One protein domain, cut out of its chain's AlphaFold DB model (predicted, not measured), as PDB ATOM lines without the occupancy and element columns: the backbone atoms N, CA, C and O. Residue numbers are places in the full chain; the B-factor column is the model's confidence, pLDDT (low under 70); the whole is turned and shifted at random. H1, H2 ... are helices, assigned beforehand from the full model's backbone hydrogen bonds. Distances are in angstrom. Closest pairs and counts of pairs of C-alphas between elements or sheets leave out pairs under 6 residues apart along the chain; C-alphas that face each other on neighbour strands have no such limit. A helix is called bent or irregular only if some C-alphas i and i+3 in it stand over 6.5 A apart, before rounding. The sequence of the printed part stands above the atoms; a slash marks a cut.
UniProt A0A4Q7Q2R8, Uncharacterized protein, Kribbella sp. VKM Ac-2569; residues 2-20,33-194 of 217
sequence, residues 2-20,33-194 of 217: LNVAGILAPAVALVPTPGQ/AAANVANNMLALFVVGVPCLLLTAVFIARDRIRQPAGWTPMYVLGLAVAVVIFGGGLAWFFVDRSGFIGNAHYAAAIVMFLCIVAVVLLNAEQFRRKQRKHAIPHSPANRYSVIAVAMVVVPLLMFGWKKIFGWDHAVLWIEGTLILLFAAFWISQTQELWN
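This is residues 2 to 20 and 33 to 194 of the 217 residues of an uncharacterized protein of Kribbella sp. VKM Ac-2569 (UniProt A0A4Q7Q2R8). One long helix, H4, runs as a spine through a flat, loosely built assembly of helices, with H1, H2 and H3 on one side of it and the helical hairpin H5 and H6 on the other. H1 packs on H4, H2 and H3 form a second hairpin reaching away from it, and the two side groups stay apart from each other. The printed part has 181 residues with six named helices, in the order H1 to H6, and no named strand; the class is all helix. It is an up-and-down bundle of H1 to H6, each helix running against the one before it. The whole is loose, with a radius of gyration of the C-alphas of 19.8 A and spans of 60 by 58 by 21 A.

H4, residues 96 to 132, has a kink of 47 degrees near residue 103 and is irregular, with C-alphas 101 and 104 7.7 A apart. H1, residues 2 to 14, touches residues 103 to 118 of H4, closest at the C-alphas of Ala 5 and Met 111, 4.3 A, at a shallow tilt of 32 degrees, opposite ways. H1 is only just irregular: C-alphas 7 and 10 are 6.9 A apart. H3, residues 73 to 94, touches H1 by its residues 80 to 85 alone, with the C-alphas of Val 4 and Ala 81 closest at 7.2 A. H2, residues 33 to 65, forms a hairpin with H3, closest at the C-alphas of Ile 59 and Tyr 74, 6.8 A. H5, residues 142 to 164, touches residues 116 to 126 of H4, with the C-alphas of Ala 123 and Tyr 143 closest at 4.6 A. H6, residues 169 to 192, runs opposite ways to H5 at a shallow tilt of 1 degrees, closest at the C-alphas of Pro 154 and Ile 173, 5.4 A. Every O i to N i+4 pair is within hydrogen-bond range in H3 and H6; the counts are 7 of 9 in H1, 28 of 29 in H2, 31 of 33 in H4 and 17 of 19 in H5.

H4 is 53.2 A long, from C-alpha 96 at (-16.704, -60.291, -23.335) to C-alpha 132 at (-2.399, -92.221, -63.358). H2 measures 46.7 A, H6 34.1 A, H5 31.9 A, H3 30.8 A and H1 19.1 A. H1 begins at C-alpha 2, (-3.922, -74.288, -43.442).

The two C-alphas farthest apart, those of Arg 65 and Phe 164, are 60.8 A apart. Residues 21 to 32 are not printed, and C-alphas 20 and 33 are 8.7 A apart across the cut. Of the links that are printed whole, none is long. Residues 134 to 140 have pLDDT under 70.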
ATOM      1  N   LEU A   2      -4.864 -74.195 -44.578       85.31
ATOM      2  CA  LEU A   2      -3.922 -74.288 -43.442       85.31
ATOM      3  C   LEU A   2      -3.551 -72.927 -42.827       85.31
ATOM      4  O   LEU A   2      -3.548 -72.811 -41.613       85.31
ATOM      5  N   ASN A   3      -3.350 -71.876 -43.631       89.94
ATOM      6  CA  ASN A   3      -3.104 -70.528 -43.087       89.94
ATOM      7  C   ASN A   3      -4.281 -70.009 -42.244       89.94
ATOM      8  O   ASN A   3      -4.072 -69.367 -41.225       89.94
ATOM      9  N   VAL A   4      -5.518 -70.319 -42.649       89.88
ATOM     10  CA  VAL A   4      -6.728 -69.936 -41.903       89.88
ATOM     11  C   VAL A   4      -6.803 -70.706 -40.586       89.88
ATOM     12  O   VAL A   4      -7.021 -70.101 -39.544       89.88
ATOM     13  N   ALA A   5      -6.538 -72.016 -40.616       91.62
ATOM     14  CA  ALA A   5      -6.412 -72.824 -39.404       91.62
ATOM     15  C   ALA A   5      -5.317 -72.274 -38.467       91.62
ATOM     16  O   ALA A   5      -5.539 -72.154 -37.267       91.62
ATOM     17  N   GLY A   6      -4.173 -71.857 -39.018       91.62
ATOM     18  CA  GLY A   6      -3.071 -71.262 -38.258       91.62
ATOM     19  C   GLY A   6      -3.430 -69.941 -37.571       91.62
ATOM     20  O   GLY A   6      -3.009 -69.722 -36.441       91.62
ATOM     21  N   ILE A   7      -4.251 -69.090 -38.198       93.50
ATOM     22  CA  ILE A   7      -4.742 -67.839 -37.584       93.50
ATOM     23  C   ILE A   7      -5.626 -68.121 -36.356       93.50
ATOM     24  O   ILE A   7      -5.651 -67.325 -35.421       93.50
ATOM     25  N   LEU A   8      -6.339 -69.251 -36.342       95.75
ATOM     26  CA  LEU A   8      -7.253 -69.630 -35.260       95.75
ATOM     27  C   LEU A   8      -6.548 -70.329 -34.089       95.75
ATOM     28  O   LEU A   8      -7.058 -70.297 -32.970       95.75
ATOM     29  N   ALA A   9      -5.376 -70.927 -34.319       94.50
ATOM     30  CA  ALA A   9      -4.653 -71.699 -33.308       94.50
ATOM     31  C   ALA A   9      -4.331 -70.906 -32.021       94.50
ATOM     32  O   ALA A   9      -4.557 -71.448 -30.938       94.50
ATOM     33  N   PRO A  10      -3.892 -69.628 -32.070       95.19
ATOM     34  CA  PRO A  10      -3.707 -68.838 -30.854       95.19
ATOM     35  C   PRO A  10      -4.996 -68.658 -30.047       95.19
ATOM     36  O   PRO A  10      -4.947 -68.708 -28.828       95.19
ATOM     37  N   ALA A  11      -6.157 -68.499 -30.689       95.44
ATOM     38  CA  ALA A  11      -7.422 -68.367 -29.965       95.44
ATOM     39  C   ALA A  11      -7.796 -69.669 -29.233       95.44
ATOM     40  O   ALA A  11      -8.214 -69.615 -28.080       95.44
ATOM     41  N   VAL A  12      -7.574 -70.830 -29.863       95.62
ATOM     42  CA  VAL A  12      -7.744 -72.150 -29.221       95.62
ATOM     43  C   VAL A  12      -6.803 -72.307 -28.022       95.62
ATOM     44  O   VAL A  12      -7.204 -72.835 -26.991       95.62
ATOM     45  N   ALA A  13      -5.562 -71.826 -28.137       93.50
ATOM     46  CA  ALA A  13      -4.555 -71.949 -27.085       93.50
ATOM     47  C   ALA A  13      -4.750 -70.963 -25.917       93.50
ATOM     48  O   ALA A  13      -4.461 -71.298 -24.771       93.50
ATOM     49  N   LEU A  14      -5.195 -69.737 -26.202       94.19
ATOM     50  CA  LEU A  14      -5.263 -68.649 -25.221       94.19
ATOM     51  C   LEU A  14      -6.632 -68.519 -24.548       94.19
ATOM     52  O   LEU A  14      -6.727 -67.868 -23.508       94.19
ATOM     53  N   VAL A  15      -7.679 -69.125 -25.117       94.44
ATOM     54  CA  VAL A  15      -9.012 -69.206 -24.510       94.44
ATOM     55  C   VAL A  15      -9.247 -70.647 -24.053       94.44
ATOM     56  O   VAL A  15      -9.276 -71.536 -24.901       94.44
ATOM     57  N   PRO A  16      -9.411 -70.919 -22.748       90.31
ATOM     58  CA  PRO A  16      -9.648 -72.273 -22.262       90.31
ATOM     59  C   PRO A  16     -11.064 -72.757 -22.599       90.31
ATOM     60  O   PRO A  16     -11.994 -71.966 -22.763       90.31
ATOM     61  N   THR A  17     -11.256 -74.075 -22.633       89.19
ATOM     62  CA  THR A  17     -12.598 -74.672 -22.640       89.19
ATOM     63  C   THR A  17     -13.338 -74.358 -21.329       89.19
ATOM     64  O   THR A  17     -12.714 -74.376 -20.261       89.19
ATOM     65  N   PRO A  18     -14.669 -74.151 -21.352       80.56
ATOM     66  CA  PRO A  18     -15.474 -74.030 -20.135       80.56
ATOM     67  C   PRO A  18     -15.309 -75.228 -19.192       80.56
ATOM     68  O   PRO A  18     -15.118 -76.356 -19.642       80.56
ATOM     69  N   GLY A  19     -15.424 -74.992 -17.881       73.94
ATOM     70  CA  GLY A  19     -15.273 -76.046 -16.865       73.94
ATOM     71  C   GLY A  19     -13.821 -76.357 -16.482       73.94
ATOM     72  O   GLY A  19     -13.529 -77.453 -16.005       73.94
ATOM     73  N   GLN A  20     -12.905 -75.411 -16.693       70.12
ATOM     74  CA  GLN A  20     -11.514 -75.501 -16.244       70.12
ATOM     75  C   GLN A  20     -11.390 -75.915 -14.768       70.12
ATOM     76  O   GLN A  20     -12.157 -75.474 -13.913       70.12
ATOM     77  N   ALA A  33      -9.135 -66.859 -14.769       83.75
ATOM     78  CA  ALA A  33      -9.060 -67.159 -16.188       83.75
ATOM     79  C   ALA A  33      -9.597 -66.026 -17.059       83.75
ATOM     80  O   ALA A  33      -9.110 -65.850 -18.173       83.75
ATOM     81  N   ALA A  34     -10.565 -65.241 -16.577       88.75
ATOM     82  CA  ALA A  34     -11.064 -64.105 -17.335       88.75
ATOM     83  C   ALA A  34      -9.964 -63.045 -17.486       88.75
ATOM     84  O   ALA A  34      -9.758 -62.536 -18.594       88.75
ATOM     85  N   ALA A  35      -9.206 -62.787 -16.414       91.00
ATOM     86  CA  ALA A  35      -8.041 -61.905 -16.440       91.00
ATOM     87  C   ALA A  35      -6.920 -62.447 -17.344       91.00
ATOM     88  O   ALA A  35      -6.374 -61.701 -18.159       91.00
ATOM     89  N   ASN A  36      -6.628 -63.749 -17.284       91.25
ATOM     90  CA  ASN A  36      -5.621 -64.375 -18.148       91.25
ATOM     91  C   ASN A  36      -6.000 -64.285 -19.633       91.25
ATOM     92  O   ASN A  36      -5.179 -63.890 -20.463       91.25
ATOM     93  N   VAL A  37      -7.259 -64.584 -19.971       93.56
ATOM     94  CA  VAL A  37      -7.778 -64.429 -21.337       93.56
ATOM     95  C   VAL A  37      -7.722 -62.961 -21.763       93.56
ATOM     96  O   VAL A  37      -7.398 -62.675 -22.912       93.56
ATOM     97  N   ALA A  38      -8.008 -62.008 -20.866       94.25
ATOM     98  CA  ALA A  38      -7.899 -60.575 -21.155       94.25
ATOM     99  C   ALA A  38      -6.484 -60.160 -21.506       94.25
ATOM    100  O   ALA A  38      -6.282 -59.595 -22.578       94.25
ATOM    101  N   ASN A  39      -5.518 -60.507 -20.666       95.38
ATOM    102  CA  ASN A  39      -4.128 -60.165 -20.894       95.38
ATOM    103  C   ASN A  39      -3.584 -60.793 -22.190       95.38
ATOM    104  O   ASN A  39      -3.054 -60.097 -23.055       95.38
ATOM    105  N   ASN A  40      -3.776 -62.102 -22.366       95.56
ATOM    106  CA  ASN A  40      -3.171 -62.840 -23.475       95.56
ATOM    107  C   ASN A  40      -3.783 -62.486 -24.834       95.56
ATOM    108  O   ASN A  40      -3.061 -62.289 -25.811       95.56
ATOM    109  N   MET A  41      -5.109 -62.377 -24.915       96.81
ATOM    110  CA  MET A  41      -5.762 -62.003 -26.171       96.81
ATOM    111  C   MET A  41      -5.546 -60.529 -26.506       96.81
ATOM    112  O   MET A  41      -5.389 -60.207 -27.679       96.81
ATOM    113  N   LEU A  42      -5.483 -59.634 -25.511       97.00
ATOM    114  CA  LEU A  42      -5.115 -58.242 -25.765       97.00
ATOM    115  C   LEU A  42      -3.708 -58.164 -26.367       97.00
ATOM    116  O   LEU A  42      -3.526 -57.492 -27.378       97.00
ATOM    117  N   ALA A  43      -2.745 -58.903 -25.812       97.00
ATOM    118  CA  ALA A  43      -1.403 -58.998 -26.379       97.00
ATOM    119  C   ALA A  43      -1.425 -59.545 -27.819       97.00
ATOM    120  O   ALA A  43      -0.796 -58.961 -28.705       97.00
ATOM    121  N   LEU A  44      -2.204 -60.605 -28.081       96.75
ATOM    122  CA  LEU A  44      -2.391 -61.145 -29.431       96.75
ATOM    123  C   LEU A  44      -2.937 -60.085 -30.394       96.75
ATOM    124  O   LEU A  44      -2.454 -59.977 -31.519       96.75
ATOM    125  N   PHE A  45      -3.919 -59.288 -29.973       97.38
ATOM    126  CA  PHE A  45      -4.493 -58.244 -30.816       97.38
ATOM    127  C   PHE A  45      -3.516 -57.093 -31.067       97.38
ATOM    128  O   PHE A  45      -3.372 -56.648 -32.207       97.38
ATOM    129  N   VAL A  46      -2.795 -56.651 -30.037       97.75
ATOM    130  CA  VAL A  46      -1.782 -55.591 -30.147       97.75
ATOM    131  C   VAL A  46      -0.679 -55.982 -31.129       97.75
ATOM    132  O   VAL A  46      -0.261 -55.149 -31.927       97.75
ATOM    133  N   VAL A  47      -0.236 -57.243 -31.123       97.12
ATOM    134  CA  VAL A  47       0.770 -57.750 -32.072       97.12
ATOM    135  C   VAL A  47       0.158 -58.064 -33.443       97.12
ATOM    136  O   VAL A  47       0.783 -57.841 -34.478       97.12
ATOM    137  N   GLY A  48      -1.081 -58.550 -33.488       96.25
ATOM    138  CA  GLY A  48      -1.737 -58.952 -34.731       96.25
ATOM    139  C   GLY A  48      -2.039 -57.787 -35.675       96.25
ATOM    140  O   GLY A  48      -1.876 -57.933 -36.886       96.25
ATOM    141  N   VAL A  49      -2.405 -56.613 -35.145       97.19
ATOM    142  CA  VAL A  49      -2.657 -55.403 -35.951       97.19
ATOM    143  C   VAL A  49      -1.447 -55.010 -36.815       97.19
ATOM    144  O   VAL A  49      -1.605 -54.952 -38.038       97.19
ATOM    145  N   PRO A  50      -0.236 -54.776 -36.268       97.81
ATOM    146  CA  PRO A  50       0.923 -54.441 -37.088       97.81
ATOM    147  C   PRO A  50       1.306 -55.577 -38.041       97.81
ATOM    148  O   PRO A  50       1.684 -55.294 -39.175       97.81
ATOM    149  N   CYS A  51       1.146 -56.851 -37.662       96.56
ATOM    150  CA  CYS A  51       1.377 -57.968 -38.584       96.56
ATOM    151  C   CYS A  51       0.435 -57.935 -39.804       96.56
ATOM    152  O   CYS A  51       0.884 -58.151 -40.935       96.56
ATOM    153  N   LEU A  52      -0.853 -57.628 -39.612       96.50
ATOM    154  CA  LEU A  52      -1.816 -57.489 -40.712       96.50
ATOM    155  C   LEU A  52      -1.508 -56.276 -41.594       96.50
ATOM    156  O   LEU A  52      -1.555 -56.387 -42.820       96.50
ATOM    157  N   LEU A  53      -1.132 -55.144 -40.993       97.81
ATOM    158  CA  LEU A  53      -0.719 -53.947 -41.731       97.81
ATOM    159  C   LEU A  53       0.532 -54.211 -42.573       97.81
ATOM    160  O   LEU A  53       0.550 -53.899 -43.762       97.81
ATOM    161  N   LEU A  54       1.556 -54.844 -41.996       97.56
ATOM    162  CA  LEU A  54       2.767 -55.226 -42.723       97.56
ATOM    163  C   LEU A  54       2.452 -56.187 -43.873       97.56
ATOM    164  O   LEU A  54       2.963 -56.010 -44.977       97.56
ATOM    165  N   THR A  55       1.560 -57.155 -43.653       95.75
ATOM    166  CA  THR A  55       1.090 -58.064 -44.708       95.75
ATOM    167  C   THR A  55       0.418 -57.290 -45.845       95.75
ATOM    168  O   THR A  55       0.731 -57.520 -47.012       95.75
ATOM    169  N   ALA A  56      -0.448 -56.323 -45.528       96.56
ATOM    170  CA  ALA A  56      -1.088 -55.469 -46.526       96.56
ATOM    171  C   ALA A  56      -0.063 -54.637 -47.317       96.56
ATOM    172  O   ALA A  56      -0.132 -54.579 -48.547       96.56
ATOM    173  N   VAL A  57       0.928 -54.055 -46.632       97.38
ATOM    174  CA  VAL A  57       2.027 -53.303 -47.259       97.38
ATOM    175  C   VAL A  57       2.838 -54.197 -48.194       97.38
ATOM    176  O   VAL A  57       3.145 -53.785 -49.313       97.38
ATOM    177  N   PHE A  58       3.160 -55.428 -47.787       95.69
ATOM    178  CA  PHE A  58       3.890 -56.362 -48.642       95.69
ATOM    179  C   PHE A  58       3.086 -56.770 -49.872       95.69
ATOM    180  O   PHE A  58       3.635 -56.731 -50.968       95.69
ATOM    181  N   ILE A  59       1.792 -57.064 -49.729       95.12
ATOM    182  CA  ILE A  59       0.920 -57.392 -50.867       95.12
ATOM    183  C   ILE A  59       0.827 -56.212 -51.846       95.12
ATOM    184  O   ILE A  59       0.898 -56.405 -53.062       95.12
ATOM    185  N   ALA A  60       0.696 -54.982 -51.340       94.69
ATOM    186  CA  ALA A  60       0.654 -53.783 -52.173       94.69
ATOM    187  C   ALA A  60       1.990 -53.536 -52.891       94.69
ATOM    188  O   ALA A  60       2.017 -53.254 -54.089       94.69
ATOM    189  N   ARG A  61       3.110 -53.692 -52.178       94.88
ATOM    190  CA  ARG A  61       4.458 -53.546 -52.738       94.88
ATOM    191  C   ARG A  61       4.749 -54.604 -53.798       94.88
ATOM    192  O   ARG A  61       5.357 -54.274 -54.813       94.88
ATOM    193  N   ASP A  62       4.326 -55.843 -53.573       92.81
ATOM    194  CA  ASP A  62       4.517 -56.948 -54.512       92.81
ATOM    195  C   ASP A  62       3.736 -56.716 -55.810       92.81
ATOM    196  O   ASP A  62       4.287 -56.855 -56.897       92.81
ATOM    197  N   ARG A  63       2.504 -56.195 -55.712       92.62
ATOM    198  CA  ARG A  63       1.711 -55.786 -56.882       92.62
ATOM    199  C   ARG A  63       2.426 -54.762 -57.768       92.62
ATOM    200  O   ARG A  63       2.299 -54.821 -58.987       92.62
ATOM    201  N   ILE A  64       3.147 -53.819 -57.159       93.50
ATOM    202  CA  ILE A  64       3.874 -52.762 -57.880       93.50
ATOM    203  C   ILE A  64       5.188 -53.298 -58.460       93.50
ATOM    204  O   ILE A  64       5.544 -52.964 -59.586       93.50
ATOM    205  N   ARG A  65       5.932 -54.110 -57.696       92.81
ATOM    206  CA  ARG A  65       7.277 -54.568 -58.080       92.81
ATOM    207  C   ARG A  65       7.279 -55.791 -58.992       92.81
ATOM    208  O   ARG A  65       8.199 -55.930 -59.789       92.81
ATOM    209  N   GLN A  66       6.298 -56.678 -58.857       89.56
ATOM    210  CA  GLN A  66       6.223 -57.953 -59.574       89.56
ATOM    211  C   GLN A  66       4.805 -58.201 -60.120       89.56
ATOM    212  O   GLN A  66       4.163 -59.195 -59.774       89.56
ATOM    213  N   PRO A  67       4.295 -57.334 -61.015       84.75
ATOM    214  CA  PRO A  67       2.915 -57.429 -61.497       84.75
ATOM    215  C   PRO A  67       2.606 -58.764 -62.195       84.75
ATOM    216  O   PRO A  67       1.471 -59.227 -62.143       84.75
ATOM    217  N   ALA A  68       3.609 -59.412 -62.801       85.38
ATOM    218  CA  ALA A  68       3.452 -60.692 -63.493       85.38
ATOM    219  C   ALA A  68       3.217 -61.897 -62.555       85.38
ATOM    220  O   ALA A  68       2.612 -62.878 -62.976       85.38
ATOM    221  N   GLY A  69       3.686 -61.840 -61.302       82.00
ATOM    222  CA  GLY A  69       3.511 -62.907 -60.304       82.00
ATOM    223  C   GLY A  69       2.335 -62.676 -59.352       82.00
ATOM    224  O   GLY A  69       2.039 -63.519 -58.502       82.00
ATOM    225  N   TRP A  70       1.667 -61.527 -59.470       91.69
ATOM    226  CA  TRP A  70       0.607 -61.141 -58.556       91.69
ATOM    227  C   TRP A  70      -0.678 -61.920 -58.833       91.69
ATOM    228  O   TRP A  70      -1.137 -62.023 -59.970       91.69
ATOM    229  N   THR A  71      -1.307 -62.421 -57.771       91.44
ATOM    230  CA  THR A  71      -2.592 -63.117 -57.873       91.44
ATOM    231  C   THR A  71      -3.633 -62.466 -56.962       91.44
ATOM    232  O   THR A  71      -3.306 -62.049 -55.845       91.44
ATOM    233  N   PRO A  72      -4.918 -62.425 -57.369       90.19
ATOM    234  CA  PRO A  72      -5.992 -61.906 -56.517       90.19
ATOM    235  C   PRO A  72      -6.183 -62.731 -55.234       90.19
ATOM    236  O   PRO A  72      -6.791 -62.258 -54.273       90.19
ATOM    237  N   MET A  73      -5.617 -63.943 -55.180       90.38
ATOM    238  CA  MET A  73      -5.680 -64.819 -54.015       90.38
ATOM    239  C   MET A  73      -4.987 -64.219 -52.784       90.38
ATOM    240  O   MET A  73      -5.398 -64.507 -51.661       90.38
ATOM    241  N   TYR A  74      -3.991 -63.346 -52.971       91.75
ATOM    242  CA  TYR A  74      -3.357 -62.627 -51.863       91.75
ATOM    243  C   TYR A  74      -4.329 -61.676 -51.163       91.75
ATOM    244  O   TYR A  74      -4.399 -61.659 -49.935       91.75
ATOM    245  N   VAL A  75      -5.128 -60.934 -51.934       93.81
ATOM    246  CA  VAL A  75      -6.143 -60.020 -51.387       93.81
ATOM    247  C   VAL A  75      -7.249 -60.806 -50.705       93.81
ATOM    248  O   VAL A  75      -7.664 -60.435 -49.613       93.81
ATOM    249  N   LEU A  76      -7.684 -61.920 -51.302       95.06
ATOM    250  CA  LEU A  76      -8.669 -62.792 -50.669       95.06
ATOM    251  C   LEU A  76      -8.144 -63.359 -49.342       95.06
ATOM    252  O   LEU A  76      -8.860 -63.345 -48.344       95.06
ATOM    253  N   GLY A  77      -6.887 -63.811 -49.305       93.75
ATOM    254  CA  GLY A  77      -6.242 -64.288 -48.082       93.75
ATOM    255  C   GLY A  77      -6.174 -63.216 -46.993       93.75
ATOM    256  O   GLY A  77      -6.534 -63.488 -45.848       93.75
ATOM    257  N   LEU A  78      -5.780 -61.990 -47.354       95.38
ATOM    258  CA  LEU A  78      -5.763 -60.851 -46.436       95.38
ATOM    259  C   LEU A  78      -7.169 -60.498 -45.942       95.38
ATOM    260  O   LEU A  78      -7.355 -60.304 -44.746       95.38
ATOM    261  N   ALA A  79      -8.164 -60.451 -46.831       96.56
ATOM    262  CA  ALA A  79      -9.545 -60.148 -46.471       96.56
ATOM    263  C   ALA A  79     -10.099 -61.172 -45.471       96.56
ATOM    264  O   ALA A  79     -10.670 -60.789 -44.453       96.56
ATOM    265  N   VAL A  80      -9.864 -62.468 -45.703       96.19
ATOM    266  CA  VAL A  80     -10.250 -63.531 -44.763       96.19
ATOM    267  C   VAL A  80      -9.548 -63.358 -43.415       96.19
ATOM    268  O   VAL A  80     -10.199 -63.452 -42.377       96.19
ATOM    269  N   ALA A  81      -8.244 -63.061 -43.411       96.19
ATOM    270  CA  ALA A  81      -7.498 -62.828 -42.176       96.19
ATOM    271  C   ALA A  81      -8.040 -61.622 -41.391       96.19
ATOM    272  O   ALA A  81      -8.245 -61.726 -40.185       96.19
ATOM    273  N   VAL A  82      -8.333 -60.510 -42.074       97.38
ATOM    274  CA  VAL A  82      -8.918 -59.300 -41.475       97.38
ATOM    275  C   VAL A  82     -10.312 -59.574 -40.919       97.38
ATOM    276  O   VAL A  82     -10.610 -59.121 -39.820       97.38
ATOM    277  N   VAL A  83     -11.154 -60.331 -41.624       97.69
ATOM    278  CA  VAL A  83     -12.500 -60.681 -41.142       97.69
ATOM    279  C   VAL A  83     -12.428 -61.550 -39.889       97.69
ATOM    280  O   VAL A  83     -13.116 -61.261 -38.916       97.69
ATOM    281  N   ILE A  84     -11.582 -62.583 -39.877       96.94
ATOM    282  CA  ILE A  84     -11.437 -63.467 -38.711       96.94
ATOM    283  C   ILE A  84     -10.864 -62.693 -37.523       96.94
ATOM    284  O   ILE A  84     -11.421 -62.734 -36.427       96.94
ATOM    285  N   PHE A  85      -9.769 -61.965 -37.741       97.31
ATOM    286  CA  PHE A  85      -9.098 -61.207 -36.692       97.31
ATOM    287  C   PHE A  85      -9.975 -60.068 -36.166       97.31
ATOM    288  O   PHE A  85     -10.164 -59.939 -34.961       97.31
ATOM    289  N   GLY A  86     -10.547 -59.267 -37.067       97.56
ATOM    290  CA  GLY A  86     -11.433 -58.155 -36.738       97.56
ATOM    291  C   GLY A  86     -12.734 -58.619 -36.091       97.56
ATOM    292  O   GLY A  86     -13.183 -57.999 -35.134       97.56
ATOM    293  N   GLY A  87     -13.303 -59.740 -36.544       97.62
ATOM    294  CA  GLY A  87     -14.463 -60.367 -35.913       97.62
ATOM    295  C   GLY A  87     -14.159 -60.844 -34.492       97.62
ATOM    296  O   GLY A  87     -14.924 -60.558 -33.577       97.62
ATOM    297  N   GLY A  88     -13.011 -61.499 -34.283       97.12
ATOM    298  CA  GLY A  88     -12.553 -61.900 -32.951       97.12
ATOM    299  C   GLY A  88     -12.294 -60.708 -32.026       97.12
ATOM    300  O   GLY A  88     -12.718 -60.725 -30.873       97.12
ATOM    301  N   LEU A  89     -11.659 -59.653 -32.543       97.56
ATOM    302  CA  LEU A  89     -11.413 -58.398 -31.832       97.56
ATOM    303  C   LEU A  89     -12.727 -57.717 -31.428       97.56
ATOM    304  O   LEU A  89     -12.912 -57.361 -30.268       97.56
ATOM    305  N   ALA A  90     -13.657 -57.563 -32.370       98.06
ATOM    306  CA  ALA A  90     -14.958 -56.961 -32.109       98.06
ATOM    307  C   ALA A  90     -15.741 -57.772 -31.071       98.06
ATOM    308  O   ALA A  90     -16.237 -57.201 -30.104       98.06
ATOM    309  N   TRP A  91     -15.788 -59.100 -31.212       98.06
ATOM    310  CA  TRP A  91     -16.459 -59.974 -30.253       98.06
ATOM    311  C   TRP A  91     -15.875 -59.824 -28.843       98.06
ATOM    312  O   TRP A  91     -16.616 -59.635 -27.882       98.06
ATOM    313  N   PHE A  92     -14.548 -59.802 -28.722       97.00
ATOM    314  CA  PHE A  92     -13.839 -59.652 -27.451       97.00
ATOM    315  C   PHE A  92     -14.181 -58.369 -26.680       97.00
ATOM    316  O   PHE A  92     -14.191 -58.391 -25.446       97.00
ATOM    317  N   PHE A  93     -14.425 -57.264 -27.391       97.06
ATOM    318  CA  PHE A  93     -14.745 -55.964 -26.794       97.06
ATOM    319  C   PHE A  93     -16.248 -55.717 -26.626       97.06
ATOM    320  O   PHE A  93     -16.635 -55.033 -25.682       97.06
ATOM    321  N   VAL A  94     -17.088 -56.262 -27.510       98.00
ATOM    322  CA  VAL A  94     -18.546 -56.053 -27.481       98.00
ATOM    323  C   VAL A  94     -19.242 -57.021 -26.525       98.00
ATOM    324  O   VAL A  94     -20.103 -56.605 -25.757       98.00
ATOM    325  N   ASP A  95     -18.870 -58.302 -26.550       96.75
ATOM    326  CA  ASP A  95     -19.486 -59.353 -25.735       96.75
ATOM    327  C   ASP A  95     -18.407 -60.232 -25.103       96.75
ATOM    328  O   ASP A  95     -18.075 -61.339 -25.541       96.75
ATOM    329  N   ARG A  96     -17.828 -59.684 -24.035       94.12
ATOM    330  CA  ARG A  96     -16.704 -60.291 -23.335       94.12
ATOM    331  C   ARG A  96     -17.032 -61.657 -22.739       94.12
ATOM    332  O   ARG A  96     -16.204 -62.570 -22.785       94.12
ATOM    333  N   SER A  97     -18.206 -61.780 -22.131       93.12
ATOM    334  CA  SER A  97     -18.653 -63.006 -21.473       93.12
ATOM    335  C   SER A  97     -18.932 -64.098 -22.500       93.12
ATOM    336  O   SER A  97     -18.452 -65.221 -22.328       93.12
ATOM    337  N   GLY A  98     -19.617 -63.774 -23.602       93.88
ATOM    338  CA  GLY A  98     -19.833 -64.719 -24.694       93.88
ATOM    339  C   GLY A  98     -18.531 -65.144 -25.366       93.88
ATOM    340  O   GLY A  98     -18.373 -66.329 -25.672       93.88
ATOM    341  N   PHE A  99     -17.568 -64.227 -25.516       95.50
ATOM    342  CA  PHE A  99     -16.233 -64.545 -26.021       95.50
ATOM    343  C   PHE A  99     -15.526 -65.572 -25.127       95.50
ATOM    344  O   PHE A  99     -15.097 -66.615 -25.614       95.50
ATOM    345  N   ILE A 100     -15.446 -65.325 -23.814       93.31
ATOM    346  CA  ILE A 100     -14.800 -66.252 -22.867       93.31
ATOM    347  C   ILE A 100     -15.497 -67.622 -22.871       93.31
ATOM    348  O   ILE A 100     -14.827 -68.648 -22.788       93.31
ATOM    349  N   GLY A 101     -16.825 -67.657 -23.002       92.88
ATOM    350  CA  GLY A 101     -17.587 -68.906 -22.998       92.88
ATOM    351  C   GLY A 101     -17.474 -69.739 -24.280       92.88
ATOM    352  O   GLY A 101     -17.632 -70.958 -24.217       92.88
ATOM    353  N   ASN A 102     -17.224 -69.115 -25.440       95.44
ATOM    354  CA  ASN A 102     -17.429 -69.775 -26.737       95.44
ATOM    355  C   ASN A 102     -16.280 -69.630 -27.744       95.44
ATOM    356  O   ASN A 102     -16.233 -70.404 -28.702       95.44
ATOM    357  N   ALA A 103     -15.356 -68.678 -27.569       96.25
ATOM    358  CA  ALA A 103     -14.326 -68.401 -28.573       96.25
ATOM    359  C   ALA A 103     -13.401 -69.602 -28.815       96.25
ATOM    360  O   ALA A 103     -13.031 -69.848 -29.963       96.25
ATOM    361  N   HIS A 104     -13.110 -70.396 -27.777       96.12
ATOM    362  CA  HIS A 104     -12.376 -71.655 -27.920       96.12
ATOM    363  C   HIS A 104     -13.077 -72.597 -28.908       96.12
ATOM    364  O   HIS A 104     -12.492 -72.984 -29.917       96.12
ATOM    365  N   TYR A 105     -14.350 -72.926 -28.660       95.50
ATOM    366  CA  TYR A 105     -15.106 -73.853 -29.505       95.50
ATOM    367  C   TYR A 105     -15.272 -73.328 -30.928       95.50
ATOM    368  O   TYR A 105     -15.089 -74.080 -31.882       95.50
ATOM    369  N   ALA A 106     -15.579 -72.038 -31.083       96.62
ATOM    370  CA  ALA A 106     -15.703 -71.418 -32.396       96.62
ATOM    371  C   ALA A 106     -14.393 -71.539 -33.193       96.62
ATOM    372  O   ALA A 106     -14.404 -71.991 -34.341       96.62
ATOM    373  N   ALA A 107     -13.257 -71.205 -32.573       97.19
ATOM    374  CA  ALA A 107     -11.951 -71.299 -33.211       97.19
ATOM    375  C   ALA A 107     -11.562 -72.753 -33.516       97.19
ATOM    376  O   ALA A 107     -11.147 -73.044 -34.637       97.19
ATOM    377  N   ALA A 108     -11.751 -73.670 -32.565       96.25
ATOM    378  CA  ALA A 108     -11.409 -75.081 -32.710       96.25
ATOM    379  C   ALA A 108     -12.211 -75.743 -33.837       96.25
ATOM    380  O   ALA A 108     -11.628 -76.399 -34.700       96.25
ATOM    381  N   ILE A 109     -13.530 -75.519 -33.896       95.88
ATOM    382  CA  ILE A 109     -14.393 -76.069 -34.951       95.88
ATOM    383  C   ILE A 109     -13.927 -75.588 -36.325       95.88
ATOM    384  O   ILE A 109     -13.682 -76.406 -37.212       95.88
ATOM    385  N   VAL A 110     -13.755 -74.276 -36.514       96.75
ATOM    386  CA  VAL A 110     -13.344 -73.730 -37.819       96.75
ATOM    387  C   VAL A 110     -11.933 -74.199 -38.194       96.75
ATOM    388  O   VAL A 110     -11.692 -74.560 -39.350       96.75
ATOM    389  N   MET A 111     -11.013 -74.263 -37.226       96.25
ATOM    390  CA  MET A 111      -9.650 -74.762 -37.417       96.25
ATOM    391  C   MET A 111      -9.655 -76.219 -37.888       96.25
ATOM    392  O   MET A 111      -9.063 -76.527 -38.925       96.25
ATOM    393  N   PHE A 112     -10.358 -77.112 -37.186       96.12
ATOM    394  CA  PHE A 112     -10.414 -78.525 -37.555       96.12
ATOM    395  C   PHE A 112     -11.171 -78.763 -38.860       96.12
ATOM    396  O   PHE A 112     -10.713 -79.575 -39.657       96.12
ATOM    397  N   LEU A 113     -12.244 -78.022 -39.154       96.38
ATOM    398  CA  LEU A 113     -12.906 -78.089 -40.463       96.38
ATOM    399  C   LEU A 113     -11.944 -77.716 -41.601       96.38
ATOM    400  O   LEU A 113     -11.883 -78.412 -42.616       96.38
ATOM    401  N   CYS A 114     -11.142 -76.662 -41.419       96.12
ATOM    402  CA  CYS A 114     -10.112 -76.274 -42.381       96.12
ATOM    403  C   CYS A 114      -9.046 -77.366 -42.557       96.12
ATOM    404  O   CYS A 114      -8.622 -77.625 -43.686       96.12
ATOM    405  N   ILE A 115      -8.611 -78.007 -41.468       94.62
ATOM    406  CA  ILE A 115      -7.640 -79.107 -41.517       94.62
ATOM    407  C   ILE A 115      -8.241 -80.319 -42.237       94.62
ATOM    408  O   ILE A 115      -7.638 -80.818 -43.185       94.62
ATOM    409  N   VAL A 116      -9.445 -80.757 -41.863       94.81
ATOM    410  CA  VAL A 116     -10.147 -81.882 -42.501       94.81
ATOM    411  C   VAL A 116     -10.303 -81.640 -44.002       94.81
ATOM    412  O   VAL A 116      -9.985 -82.524 -44.797       94.81
ATOM    413  N   ALA A 117     -10.696 -80.430 -44.412       95.06
ATOM    414  CA  ALA A 117     -10.776 -80.062 -45.824       95.06
ATOM    415  C   ALA A 117      -9.428 -80.240 -46.548       95.06
ATOM    416  O   ALA A 117      -9.379 -80.778 -47.654       95.06
ATOM    417  N   VAL A 118      -8.315 -79.850 -45.921       93.44
ATOM    418  CA  VAL A 118      -6.965 -80.029 -46.485       93.44
ATOM    419  C   VAL A 118      -6.596 -81.504 -46.617       93.44
ATOM    420  O   VAL A 118      -6.040 -81.897 -47.647       93.44
ATOM    421  N   VAL A 119      -6.905 -82.326 -45.612       93.62
ATOM    422  CA  VAL A 119      -6.621 -83.767 -45.648       93.62
ATOM    423  C   VAL A 119      -7.456 -84.456 -46.732       93.62
ATOM    424  O   VAL A 119      -6.916 -85.262 -47.488       93.62
ATOM    425  N   LEU A 120      -8.731 -84.085 -46.890       92.94
ATOM    426  CA  LEU A 120      -9.605 -84.587 -47.959       92.94
ATOM    427  C   LEU A 120      -9.071 -84.237 -49.353       92.94
ATOM    428  O   LEU A 120      -8.981 -85.112 -50.218       92.94
ATOM    429  N   LEU A 121      -8.657 -82.984 -49.565       91.94
ATOM    430  CA  LEU A 121      -8.041 -82.555 -50.825       91.94
ATOM    431  C   LEU A 121      -6.749 -83.333 -51.108       91.94
ATOM    432  O   LEU A 121      -6.541 -83.799 -52.228       91.94
ATOM    433  N   ASN A 122      -5.913 -83.554 -50.089       90.38
ATOM    434  CA  ASN A 122      -4.696 -84.356 -50.225       90.38
ATOM    435  C   ASN A 122      -4.994 -85.823 -50.541       90.38
ATOM    436  O   ASN A 122      -4.280 -86.428 -51.346       90.38
ATOM    437  N   ALA A 123      -6.038 -86.395 -49.938       89.75
ATOM    438  CA  ALA A 123      -6.475 -87.753 -50.218       89.75
ATOM    439  C   ALA A 123      -6.922 -87.908 -51.669       89.75
ATOM    440  O   ALA A 123      -6.535 -88.875 -52.327       89.75
ATOM    441  N   GLU A 124      -7.677 -86.946 -52.191       89.44
ATOM    442  CA  GLU A 124      -8.126 -86.960 -53.578       89.44
ATOM    443  C   GLU A 124      -6.968 -86.769 -54.566       89.44
ATOM    444  O   GLU A 124      -6.836 -87.531 -55.526       89.44
ATOM    445  N   GLN A 125      -6.061 -85.830 -54.298       86.69
ATOM    446  CA  GLN A 125      -4.859 -85.638 -55.112       86.69
ATOM    447  C   GLN A 125      -3.984 -86.900 -55.160       86.69
ATOM    448  O   GLN A 125      -3.520 -87.293 -56.232       86.69
ATOM    449  N   PHE A 126      -3.803 -87.583 -54.026       84.62
ATOM    450  CA  PHE A 126      -3.034 -88.827 -53.972       84.62
ATOM    451  C   PHE A 126      -3.727 -89.970 -54.729       84.62
ATOM    452  O   PHE A 126      -3.083 -90.696 -55.486       84.62
ATOM    453  N   ARG A 127      -5.058 -90.081 -54.616       85.06
ATOM    454  CA  ARG A 127      -5.868 -91.051 -55.372       85.06
ATOM    455  C   ARG A 127      -5.711 -90.853 -56.881       85.06
ATOM    456  O   ARG A 127      -5.557 -91.821 -57.626       85.06
ATOM    457  N   ARG A 128      -5.714 -89.597 -57.339       84.12
ATOM    458  CA  ARG A 128      -5.470 -89.241 -58.746       84.12
ATOM    459  C   ARG A 128      -4.050 -89.613 -59.186       84.12
ATOM    460  O   ARG A 128      -3.900 -90.161 -60.277       84.12
ATOM    461  N   LYS A 129      -3.028 -89.381 -58.347       81.38
ATOM    462  CA  LYS A 129      -1.627 -89.785 -58.611       81.38
ATOM    463  C   LYS A 129      -1.505 -91.304 -58.789       81.38
ATOM    464  O   LYS A 129      -0.918 -91.739 -59.778       81.38
ATOM    465  N   GLN A 130      -2.119 -92.092 -57.901       80.50
ATOM    466  CA  GLN A 130      -2.129 -93.561 -57.975       80.50
ATOM    467  C   GLN A 130      -2.810 -94.082 -59.250       80.50
ATOM    468  O   GLN A 130      -2.248 -94.932 -59.935       80.50
ATOM    469  N   ARG A 131      -3.990 -93.544 -59.605       78.88
ATOM    470  CA  ARG A 131      -4.724 -93.947 -60.822       78.88
ATOM    471  C   ARG A 131      -3.922 -93.701 -62.098       78.88
ATOM    472  O   ARG A 131      -3.936 -94.543 -62.986       78.88
ATOM    473  N   LYS A 132      -3.216 -92.568 -62.184       76.69
ATOM    474  CA  LYS A 132      -2.399 -92.221 -63.358       76.69
ATOM    475  C   LYS A 132      -1.207 -93.158 -63.571       76.69
ATOM    476  O   LYS A 132      -0.817 -93.356 -64.711       76.69
ATOM    477  N   HIS A 133      -0.651 -93.729 -62.504       71.25
ATOM    478  CA  HIS A 133       0.538 -94.585 -62.579       71.25
ATOM    479  C   HIS A 133       0.216 -96.090 -62.581       71.25
ATOM    480  O   HIS A 133       1.137 -96.889 -62.473       71.25
ATOM    481  N   ALA A 134      -1.068 -96.473 -62.690       61.28
ATOM    482  CA  ALA A 134      -1.547 -97.858 -62.811       61.28
ATOM    483  C   ALA A 134      -0.830 -98.870 -61.889       61.28
ATOM    484  O   ALA A 134      -0.510 -99.978 -62.306       61.28
ATOM    485  N   ILE A 135      -0.559 -98.489 -60.633       59.25
ATOM    486  CA  ILE A 135       0.170 -99.344 -59.687       59.25
ATOM    487  C   ILE A 135      -0.783-100.464 -59.215       59.25
ATOM    488  O   ILE A 135      -1.717-100.155 -58.468       59.25
ATOM    489  N   PRO A 136      -0.582-101.744 -59.606       49.53
ATOM    490  CA  PRO A 136      -1.600-102.803 -59.478       49.53
ATOM    491  C   PRO A 136      -1.931-103.224 -58.037       49.53
ATOM    492  O   PRO A 136      -2.971-103.824 -57.791       49.53
ATOM    493  N   HIS A 137      -1.075-102.879 -57.071       53.22
ATOM    494  CA  HIS A 137      -1.220-103.240 -55.657       53.22
ATOM    495  C   HIS A 137      -0.941-102.045 -54.744       53.22
ATOM    496  O   HIS A 137      -0.131-102.125 -53.821       53.22
ATOM    497  N   SER A 138      -1.547-100.888 -55.023       54.12
ATOM    498  CA  SER A 138      -1.324 -99.733 -54.154       54.12
ATOM    499  C   SER A 138      -2.003 -99.961 -52.796       54.12
ATOM    500  O   SER A 138      -3.217-100.191 -52.770       54.12
ATOM    501  N   PRO A 139      -1.264 -99.912 -51.667       57.12
ATOM    502  CA  PRO A 139      -1.872-100.003 -50.347       57.12
ATOM    503  C   PRO A 139      -2.921 -98.899 -50.186       57.12
ATOM    504  O   PRO A 139      -2.838 -97.845 -50.831       57.12
ATOM    505  N   ALA A 140      -3.922 -99.160 -49.337       66.56
ATOM    506  CA  ALA A 140      -5.011 -98.232 -49.055       66.56
ATOM    507  C   ALA A 140      -4.468 -96.805 -48.911       66.56
ATOM    508  O   ALA A 140      -3.488 -96.571 -48.203       66.56
ATOM    509  N   ASN A 141      -5.080 -95.854 -49.623       80.94
ATOM    510  CA  ASN A 141      -4.656 -94.458 -49.620       80.94
ATOM    511  C   ASN A 141      -4.592 -93.946 -48.170       80.94
ATOM    512  O   ASN A 141      -5.628 -93.644 -47.576       80.94
ATOM    513  N   ARG A 142      -3.376 -93.841 -47.619       84.31
ATOM    514  CA  ARG A 142      -3.127 -93.448 -46.222       84.31
ATOM    515  C   ARG A 142      -3.815 -92.134 -45.852       84.31
ATOM    516  O   ARG A 142      -4.354 -92.006 -44.760       84.31
ATOM    517  N   TYR A 143      -3.902 -91.195 -46.796       88.19
ATOM    518  CA  TYR A 143      -4.617 -89.934 -46.604       88.19
ATOM    519  C   TYR A 143      -6.130 -90.128 -46.517       88.19
ATOM    520  O   TYR A 143      -6.779 -89.417 -45.762       88.19
ATOM    521  N   SER A 144      -6.701 -91.090 -47.251       88.75
ATOM    522  CA  SER A 144      -8.126 -91.428 -47.118       88.75
ATOM    523  C   SER A 144      -8.425 -92.041 -45.751       88.75
ATOM    524  O   SER A 144      -9.437 -91.690 -45.157       88.75
ATOM    525  N   VAL A 145      -7.542 -92.900 -45.228       92.31
ATOM    526  CA  VAL A 145      -7.700 -93.479 -43.881       92.31
ATOM    527  C   VAL A 145      -7.698 -92.376 -42.824       92.31
ATOM    528  O   VAL A 145      -8.617 -92.308 -42.011       92.31
ATOM    529  N   ILE A 146      -6.719 -91.467 -42.881       93.94
ATOM    530  CA  ILE A 146      -6.638 -90.345 -41.939       93.94
ATOM    531  C   ILE A 146      -7.849 -89.416 -42.095       93.94
ATOM    532  O   ILE A 146      -8.458 -89.052 -41.094       93.94
ATOM    533  N   ALA A 147      -8.256 -89.079 -43.325       92.69
ATOM    534  CA  ALA A 147      -9.419 -88.225 -43.569       92.69
ATOM    535  C   ALA A 147     -10.708 -88.800 -42.966       92.69
ATOM    536  O   ALA A 147     -11.454 -88.081 -42.307       92.69
ATOM    537  N   VAL A 148     -10.959 -90.099 -43.171       94.31
ATOM    538  CA  VAL A 148     -12.123 -90.787 -42.600       94.31
ATOM    539  C   VAL A 148     -12.035 -90.794 -41.076       94.31
ATOM    540  O   VAL A 148     -13.013 -90.453 -40.414       94.31
ATOM    541  N   ALA A 149     -10.865 -91.105 -40.510       96.12
ATOM    542  CA  ALA A 149     -10.663 -91.111 -39.063       96.12
ATOM    543  C   ALA A 149     -10.920 -89.733 -38.430       96.12
ATOM    544  O   ALA A 149     -11.584 -89.659 -37.398       96.12
ATOM    545  N   MET A 150     -10.479 -88.643 -39.072       96.25
ATOM    546  CA  MET A 150     -10.685 -87.273 -38.579       96.25
ATOM    547  C   MET A 150     -12.155 -86.837 -38.544       96.25
ATOM    548  O   MET A 150     -12.473 -85.844 -37.900       96.25
ATOM    549  N   VAL A 151     -13.057 -87.556 -39.217       96.19
ATOM    550  CA  VAL A 151     -14.500 -87.277 -39.188       96.19
ATOM    551  C   VAL A 151     -15.222 -88.284 -38.299       96.19
ATOM    552  O   VAL A 151     -15.961 -87.905 -37.395       96.19
ATOM    553  N   VAL A 152     -14.993 -89.574 -38.534       97.31
ATOM    554  CA  VAL A 152     -15.745 -90.652 -37.884       97.31
ATOM    555  C   VAL A 152     -15.428 -90.732 -36.395       97.31
ATOM    556  O   VAL A 152     -16.351 -90.826 -35.590       97.31
ATOM    557  N   VAL A 153     -14.152 -90.656 -36.005       96.62
ATOM    558  CA  VAL A 153     -13.761 -90.840 -34.599       96.62
ATOM    559  C   VAL A 153     -14.360 -89.748 -33.698       96.62
ATOM    560  O   VAL A 153     -15.038 -90.110 -32.734       96.62
ATOM    561  N   PRO A 154     -14.253 -88.441 -34.019       95.50
ATOM    562  CA  PRO A 154     -14.926 -87.398 -33.243       95.50
ATOM    563  C   PRO A 154     -16.446 -87.553 -33.159       95.50
ATOM    564  O   PRO A 154     -17.018 -87.310 -32.098       95.50
ATOM    565  N   LEU A 155     -17.112 -87.968 -34.244       96.12
ATOM    566  CA  LEU A 155     -18.567 -88.159 -34.248       96.12
ATOM    567  C   LEU A 155     -18.989 -89.310 -33.332       96.12
ATOM    568  O   LEU A 155     -19.951 -89.166 -32.581       96.12
ATOM    569  N   LEU A 156     -18.250 -90.422 -33.348       96.81
ATOM    570  CA  LEU A 156     -18.485 -91.546 -32.442       96.81
ATOM    571  C   LEU A 156     -18.262 -91.141 -30.982       96.81
ATOM    572  O   LEU A 156     -19.102 -91.426 -30.134       96.81
ATOM    573  N   MET A 157     -17.179 -90.417 -30.692       96.00
ATOM    574  CA  MET A 157     -16.876 -89.912 -29.346       96.00
ATOM    575  C   MET A 157     -17.935 -88.921 -28.851       96.00
ATOM    576  O   MET A 157     -18.354 -88.977 -27.694       96.00
ATOM    577  N   PHE A 158     -18.411 -88.037 -29.729       94.81
ATOM    578  CA  PHE A 158     -19.485 -87.101 -29.415       94.81
ATOM    579  C   PHE A 158     -20.825 -87.818 -29.188       94.81
ATOM    580  O   PHE A 158     -21.541 -87.490 -28.241       94.81
ATOM    581  N   GLY A 159     -21.149 -88.822 -30.007       95.38
ATOM    582  CA  GLY A 159     -22.323 -89.676 -29.816       95.38
ATOM    583  C   GLY A 159     -22.266 -90.436 -28.490       95.38
ATOM    584  O   GLY A 159     -23.224 -90.406 -27.721       95.38
ATOM    585  N   TRP A 160     -21.110 -91.019 -28.166       96.06
ATOM    586  CA  TRP A 160     -20.875 -91.705 -26.896       96.06
ATOM    587  C   TRP A 160     -21.084 -90.778 -25.699       96.06
ATOM    588  O   TRP A 160     -21.829 -91.115 -24.778       96.06
ATOM    589  N   LYS A 161     -20.508 -89.569 -25.749       94.19
ATOM    590  CA  LYS A 161     -20.723 -88.523 -24.739       94.19
ATOM    591  C   LYS A 161     -22.212 -88.246 -24.518       94.19
ATOM    592  O   LYS A 161     -22.632 -88.079 -23.379       94.19
ATOM    593  N   LYS A 162     -23.003 -88.158 -25.593       94.25
ATOM    594  CA  LYS A 162     -24.438 -87.841 -25.517       94.25
ATOM    595  C   LYS A 162     -25.275 -88.963 -24.902       94.25
ATOM    596  O   LYS A 162     -26.272 -88.650 -24.264       94.25
ATOM    597  N   ILE A 163     -24.883 -90.220 -25.097       95.88
ATOM    598  CA  ILE A 163     -25.643 -91.387 -24.625       95.88
ATOM    599  C   ILE A 163     -25.253 -91.763 -23.192       95.88
ATOM    600  O   ILE A 163     -26.125 -92.007 -22.367       95.88
ATOM    601  N   PHE A 164     -23.953 -91.803 -22.894       95.00
ATOM    602  CA  PHE A 164     -23.436 -92.371 -21.645       95.00
ATOM    603  C   PHE A 164     -22.886 -91.331 -20.666       95.00
ATOM    604  O   PHE A 164     -22.572 -91.678 -19.531       95.00
ATOM    605  N   GLY A 165     -22.778 -90.066 -21.082       90.38
ATOM    606  CA  GLY A 165     -22.066 -89.042 -20.325       90.38
ATOM    607  C   GLY A 165     -20.552 -89.243 -20.411       90.38
ATOM    608  O   GLY A 165     -20.033 -90.343 -20.239       90.38
ATOM    609  N   TRP A 166     -19.819 -88.176 -20.726       87.88
ATOM    610  CA  TRP A 166     -18.358 -88.209 -20.715       87.88
ATOM    611  C   TRP A 166     -17.781 -86.801 -20.567       87.88
ATOM    612  O   TRP A 166     -17.704 -86.034 -21.534       87.88
ATOM    613  N   ASP A 167     -17.364 -86.469 -19.349       84.88
ATOM    614  CA  ASP A 167     -16.945 -85.108 -18.989       84.88
ATOM    615  C   ASP A 167     -15.689 -84.656 -19.742       84.88
ATOM    616  O   ASP A 167     -15.550 -83.488 -20.100       84.88
ATOM    617  N   HIS A 168     -14.804 -85.595 -20.081       86.31
ATOM    618  CA  HIS A 168     -13.533 -85.306 -20.749       86.31
ATOM    619  C   HIS A 168     -13.551 -85.594 -22.255       86.31
ATOM    620  O   HIS A 168     -12.499 -85.583 -22.891       86.31
ATOM    621  N   ALA A 169     -14.724 -85.824 -22.851       90.12
ATOM    622  CA  ALA A 169     -14.846 -86.142 -24.275       90.12
ATOM    623  C   ALA A 169     -14.161 -85.116 -25.187       90.12
ATOM    624  O   ALA A 169     -13.551 -85.492 -26.181       90.12
ATOM    625  N   VAL A 170     -14.251 -83.825 -24.846       90.19
ATOM    626  CA  VAL A 170     -13.667 -82.736 -25.645       90.19
ATOM    627  C   VAL A 170     -12.149 -82.886 -25.736       90.19
ATOM    628  O   VAL A 170     -11.611 -82.893 -26.837       90.19
ATOM    629  N   LEU A 171     -11.482 -83.123 -24.600       89.94
ATOM    630  CA  LEU A 171     -10.034 -83.334 -24.541       89.94
ATOM    631  C   LEU A 171      -9.598 -84.498 -25.438       89.94
ATOM    632  O   LEU A 171      -8.639 -84.385 -26.196       89.94
ATOM    633  N   TRP A 172     -10.317 -85.619 -25.371       93.62
ATOM    634  CA  TRP A 172      -9.993 -86.796 -26.171       93.62
ATOM    635  C   TRP A 172     -10.293 -86.606 -27.660       93.62
ATOM    636  O   TRP A 172      -9.526 -87.086 -28.495       93.62
ATOM    637  N   ILE A 173     -11.368 -85.892 -28.006       94.94
ATOM    638  CA  ILE A 173     -11.685 -85.525 -29.392       94.94
ATOM    639  C   ILE A 173     -10.567 -84.652 -29.969       94.94
ATOM    640  O   ILE A 173     -10.012 -84.984 -31.015       94.94
ATOM    641  N   GLU A 174     -10.204 -83.570 -29.283       94.94
ATOM    642  CA  GLU A 174      -9.171 -82.638 -29.741       94.94
ATOM    643  C   GLU A 174      -7.798 -83.303 -29.803       94.94
ATOM    644  O   GLU A 174      -7.110 -83.196 -30.817       94.94
ATOM    645  N   GLY A 175      -7.427 -84.071 -28.774       95.75
ATOM    646  CA  GLY A 175      -6.184 -84.838 -28.754       95.75
ATOM    647  C   GLY A 175      -6.096 -85.829 -29.915       95.75
ATOM    648  O   GLY A 175      -5.080 -85.887 -30.607       95.75
ATOM    649  N   THR A 176      -7.181 -86.553 -30.202       97.50
ATOM    650  CA  THR A 176      -7.235 -87.482 -31.343       97.50
ATOM    651  C   THR A 176      -7.095 -86.746 -32.673       97.50
ATOM    652  O   THR A 176      -6.336 -87.175 -33.541       97.50
ATOM    653  N   LEU A 177      -7.785 -85.615 -32.842       97.12
ATOM    654  CA  LEU A 177      -7.694 -84.802 -34.054       97.12
ATOM    655  C   LEU A 177      -6.289 -84.227 -34.272       97.12
ATOM    656  O   LEU A 177      -5.804 -84.231 -35.404       97.12
ATOM    657  N   ILE A 178      -5.615 -83.781 -33.208       96.19
ATOM    658  CA  ILE A 178      -4.226 -83.304 -33.259       96.19
ATOM    659  C   ILE A 178      -3.278 -84.446 -33.639       96.19
ATOM    660  O   ILE A 178      -2.433 -84.264 -34.513       96.19
ATOM    661  N   LEU A 179      -3.434 -85.635 -33.046       97.75
ATOM    662  CA  LEU A 179      -2.620 -86.808 -33.381       97.75
ATOM    663  C   LEU A 179      -2.803 -87.235 -34.843       97.75
ATOM    664  O   LEU A 179      -1.824 -87.504 -35.540       97.75
ATOM    665  N   LEU A 180      -4.042 -87.249 -35.337       97.12
ATOM    666  CA  LEU A 180      -4.339 -87.544 -36.739       97.12
ATOM    667  C   LEU A 180      -3.764 -86.479 -37.680       97.12
ATOM    668  O   LEU A 180      -3.200 -86.823 -38.721       97.12
ATOM    669  N   PHE A 181      -3.851 -85.200 -37.309       96.25
ATOM    670  CA  PHE A 181      -3.216 -84.118 -38.058       96.25
ATOM    671  C   PHE A 181      -1.689 -84.258 -38.081       96.25
ATOM    672  O   PHE A 181      -1.084 -84.098 -39.139       96.25
ATOM    673  N   ALA A 182      -1.059 -84.622 -36.963       96.62
ATOM    674  CA  ALA A 182       0.377 -84.879 -36.904       96.62
ATOM    675  C   ALA A 182       0.776 -86.068 -37.794       96.62
ATOM    676  O   ALA A 182       1.731 -85.969 -38.564       96.62
ATOM    677  N   ALA A 183       0.012 -87.164 -37.769       96.31
ATOM    678  CA  ALA A 183       0.235 -88.314 -38.647       96.31
ATOM    679  C   ALA A 183       0.088 -87.947 -40.135       96.31
ATOM    680  O   ALA A 183       0.893 -88.375 -40.973       96.31
ATOM    681  N   PHE A 184      -0.909 -87.119 -40.468       94.88
ATOM    682  CA  PHE A 184      -1.076 -86.544 -41.802       94.88
ATOM    683  C   PHE A 184       0.140 -85.709 -42.203       94.88
ATOM    684  O   PHE A 184       0.688 -85.916 -43.288       94.88
ATOM    685  N   TRP A 185       0.557 -84.796 -41.328       94.00
ATOM    686  CA  TRP A 185       1.670 -83.889 -41.562       94.00
ATOM    687  C   TRP A 185       2.956 -84.668 -41.824       94.00
ATOM    688  O   TRP A 185       3.562 -84.488 -42.871       94.00
ATOM    689  N   ILE A 186       3.307 -85.621 -40.954       95.06
ATOM    690  CA  ILE A 186       4.480 -86.492 -41.124       95.06
ATOM    691  C   ILE A 186       4.414 -87.238 -42.461       95.06
ATOM    692  O   ILE A 186       5.385 -87.235 -43.217       95.06
ATOM    693  N   SER A 187       3.262 -87.829 -42.793       91.88
ATOM    694  CA  SER A 187       3.082 -88.550 -44.060       91.88
ATOM    695  C   SER A 187       3.285 -87.641 -45.276       91.88
ATOM    696  O   SER A 187       3.906 -88.049 -46.257       91.88
ATOM    697  N   GLN A 188       2.748 -86.417 -45.229       91.19
ATOM    698  CA  GLN A 188       2.906 -85.407 -46.276       91.19
ATOM    699  C   GLN A 188       4.352 -84.924 -46.384       91.19
ATOM    700  O   GLN A 188       4.878 -84.869 -47.491       91.19
ATOM    701  N   THR A 189       5.000 -84.622 -45.259       91.50
ATOM    702  CA  THR A 189       6.399 -84.199 -45.223       91.50
ATOM    703  C   THR A 189       7.294 -85.263 -45.839       91.50
ATOM    704  O   THR A 189       8.078 -84.931 -46.714       91.50
ATOM    705  N   GLN A 190       7.134 -86.536 -45.467       90.19
ATOM    706  CA  GLN A 190       7.925 -87.632 -46.037       90.19
ATOM    707  C   GLN A 190       7.711 -87.804 -47.546       90.19
ATOM    708  O   GLN A 190       8.665 -88.068 -48.268       90.19
ATOM    709  N   GLU A 191       6.474 -87.666 -48.034       87.31
ATOM    710  CA  GLU A 191       6.189 -87.787 -49.471       87.31
ATOM    711  C   GLU A 191       6.774 -86.642 -50.284       87.31
ATOM    712  O   GLU A 191       7.349 -86.851 -51.346       87.31
ATOM    713  N   LEU A 192       6.566 -85.420 -49.800       88.50
ATOM    714  CA  LEU A 192       6.825 -84.209 -50.562       88.50
ATOM    715  C   LEU A 192       8.200 -83.616 -50.265       88.50
ATOM    716  O   LEU A 192       8.545 -82.600 -50.864       88.50
ATOM    717  N   TRP A 193       8.997 -84.254 -49.399       90.31
ATOM    718  CA  TRP A 193      10.333 -83.789 -49.020       90.31
ATOM    719  C   TRP A 193      11.213 -83.503 -50.239       90.31
ATOM    720  O   TRP A 193      11.879 -82.474 -50.290       90.31
ATOM    721  N   ASN A 194      11.164 -84.391 -51.240       87.00
ATOM    722  CA  ASN A 194      11.956 -84.282 -52.468       87.00
ATOM    723  C   ASN A 194      11.133 -83.854 -53.697       87.00
ATOM    724  O   ASN A 194      11.708 -83.420 -54.689       87.00
TER     725      ASN A 194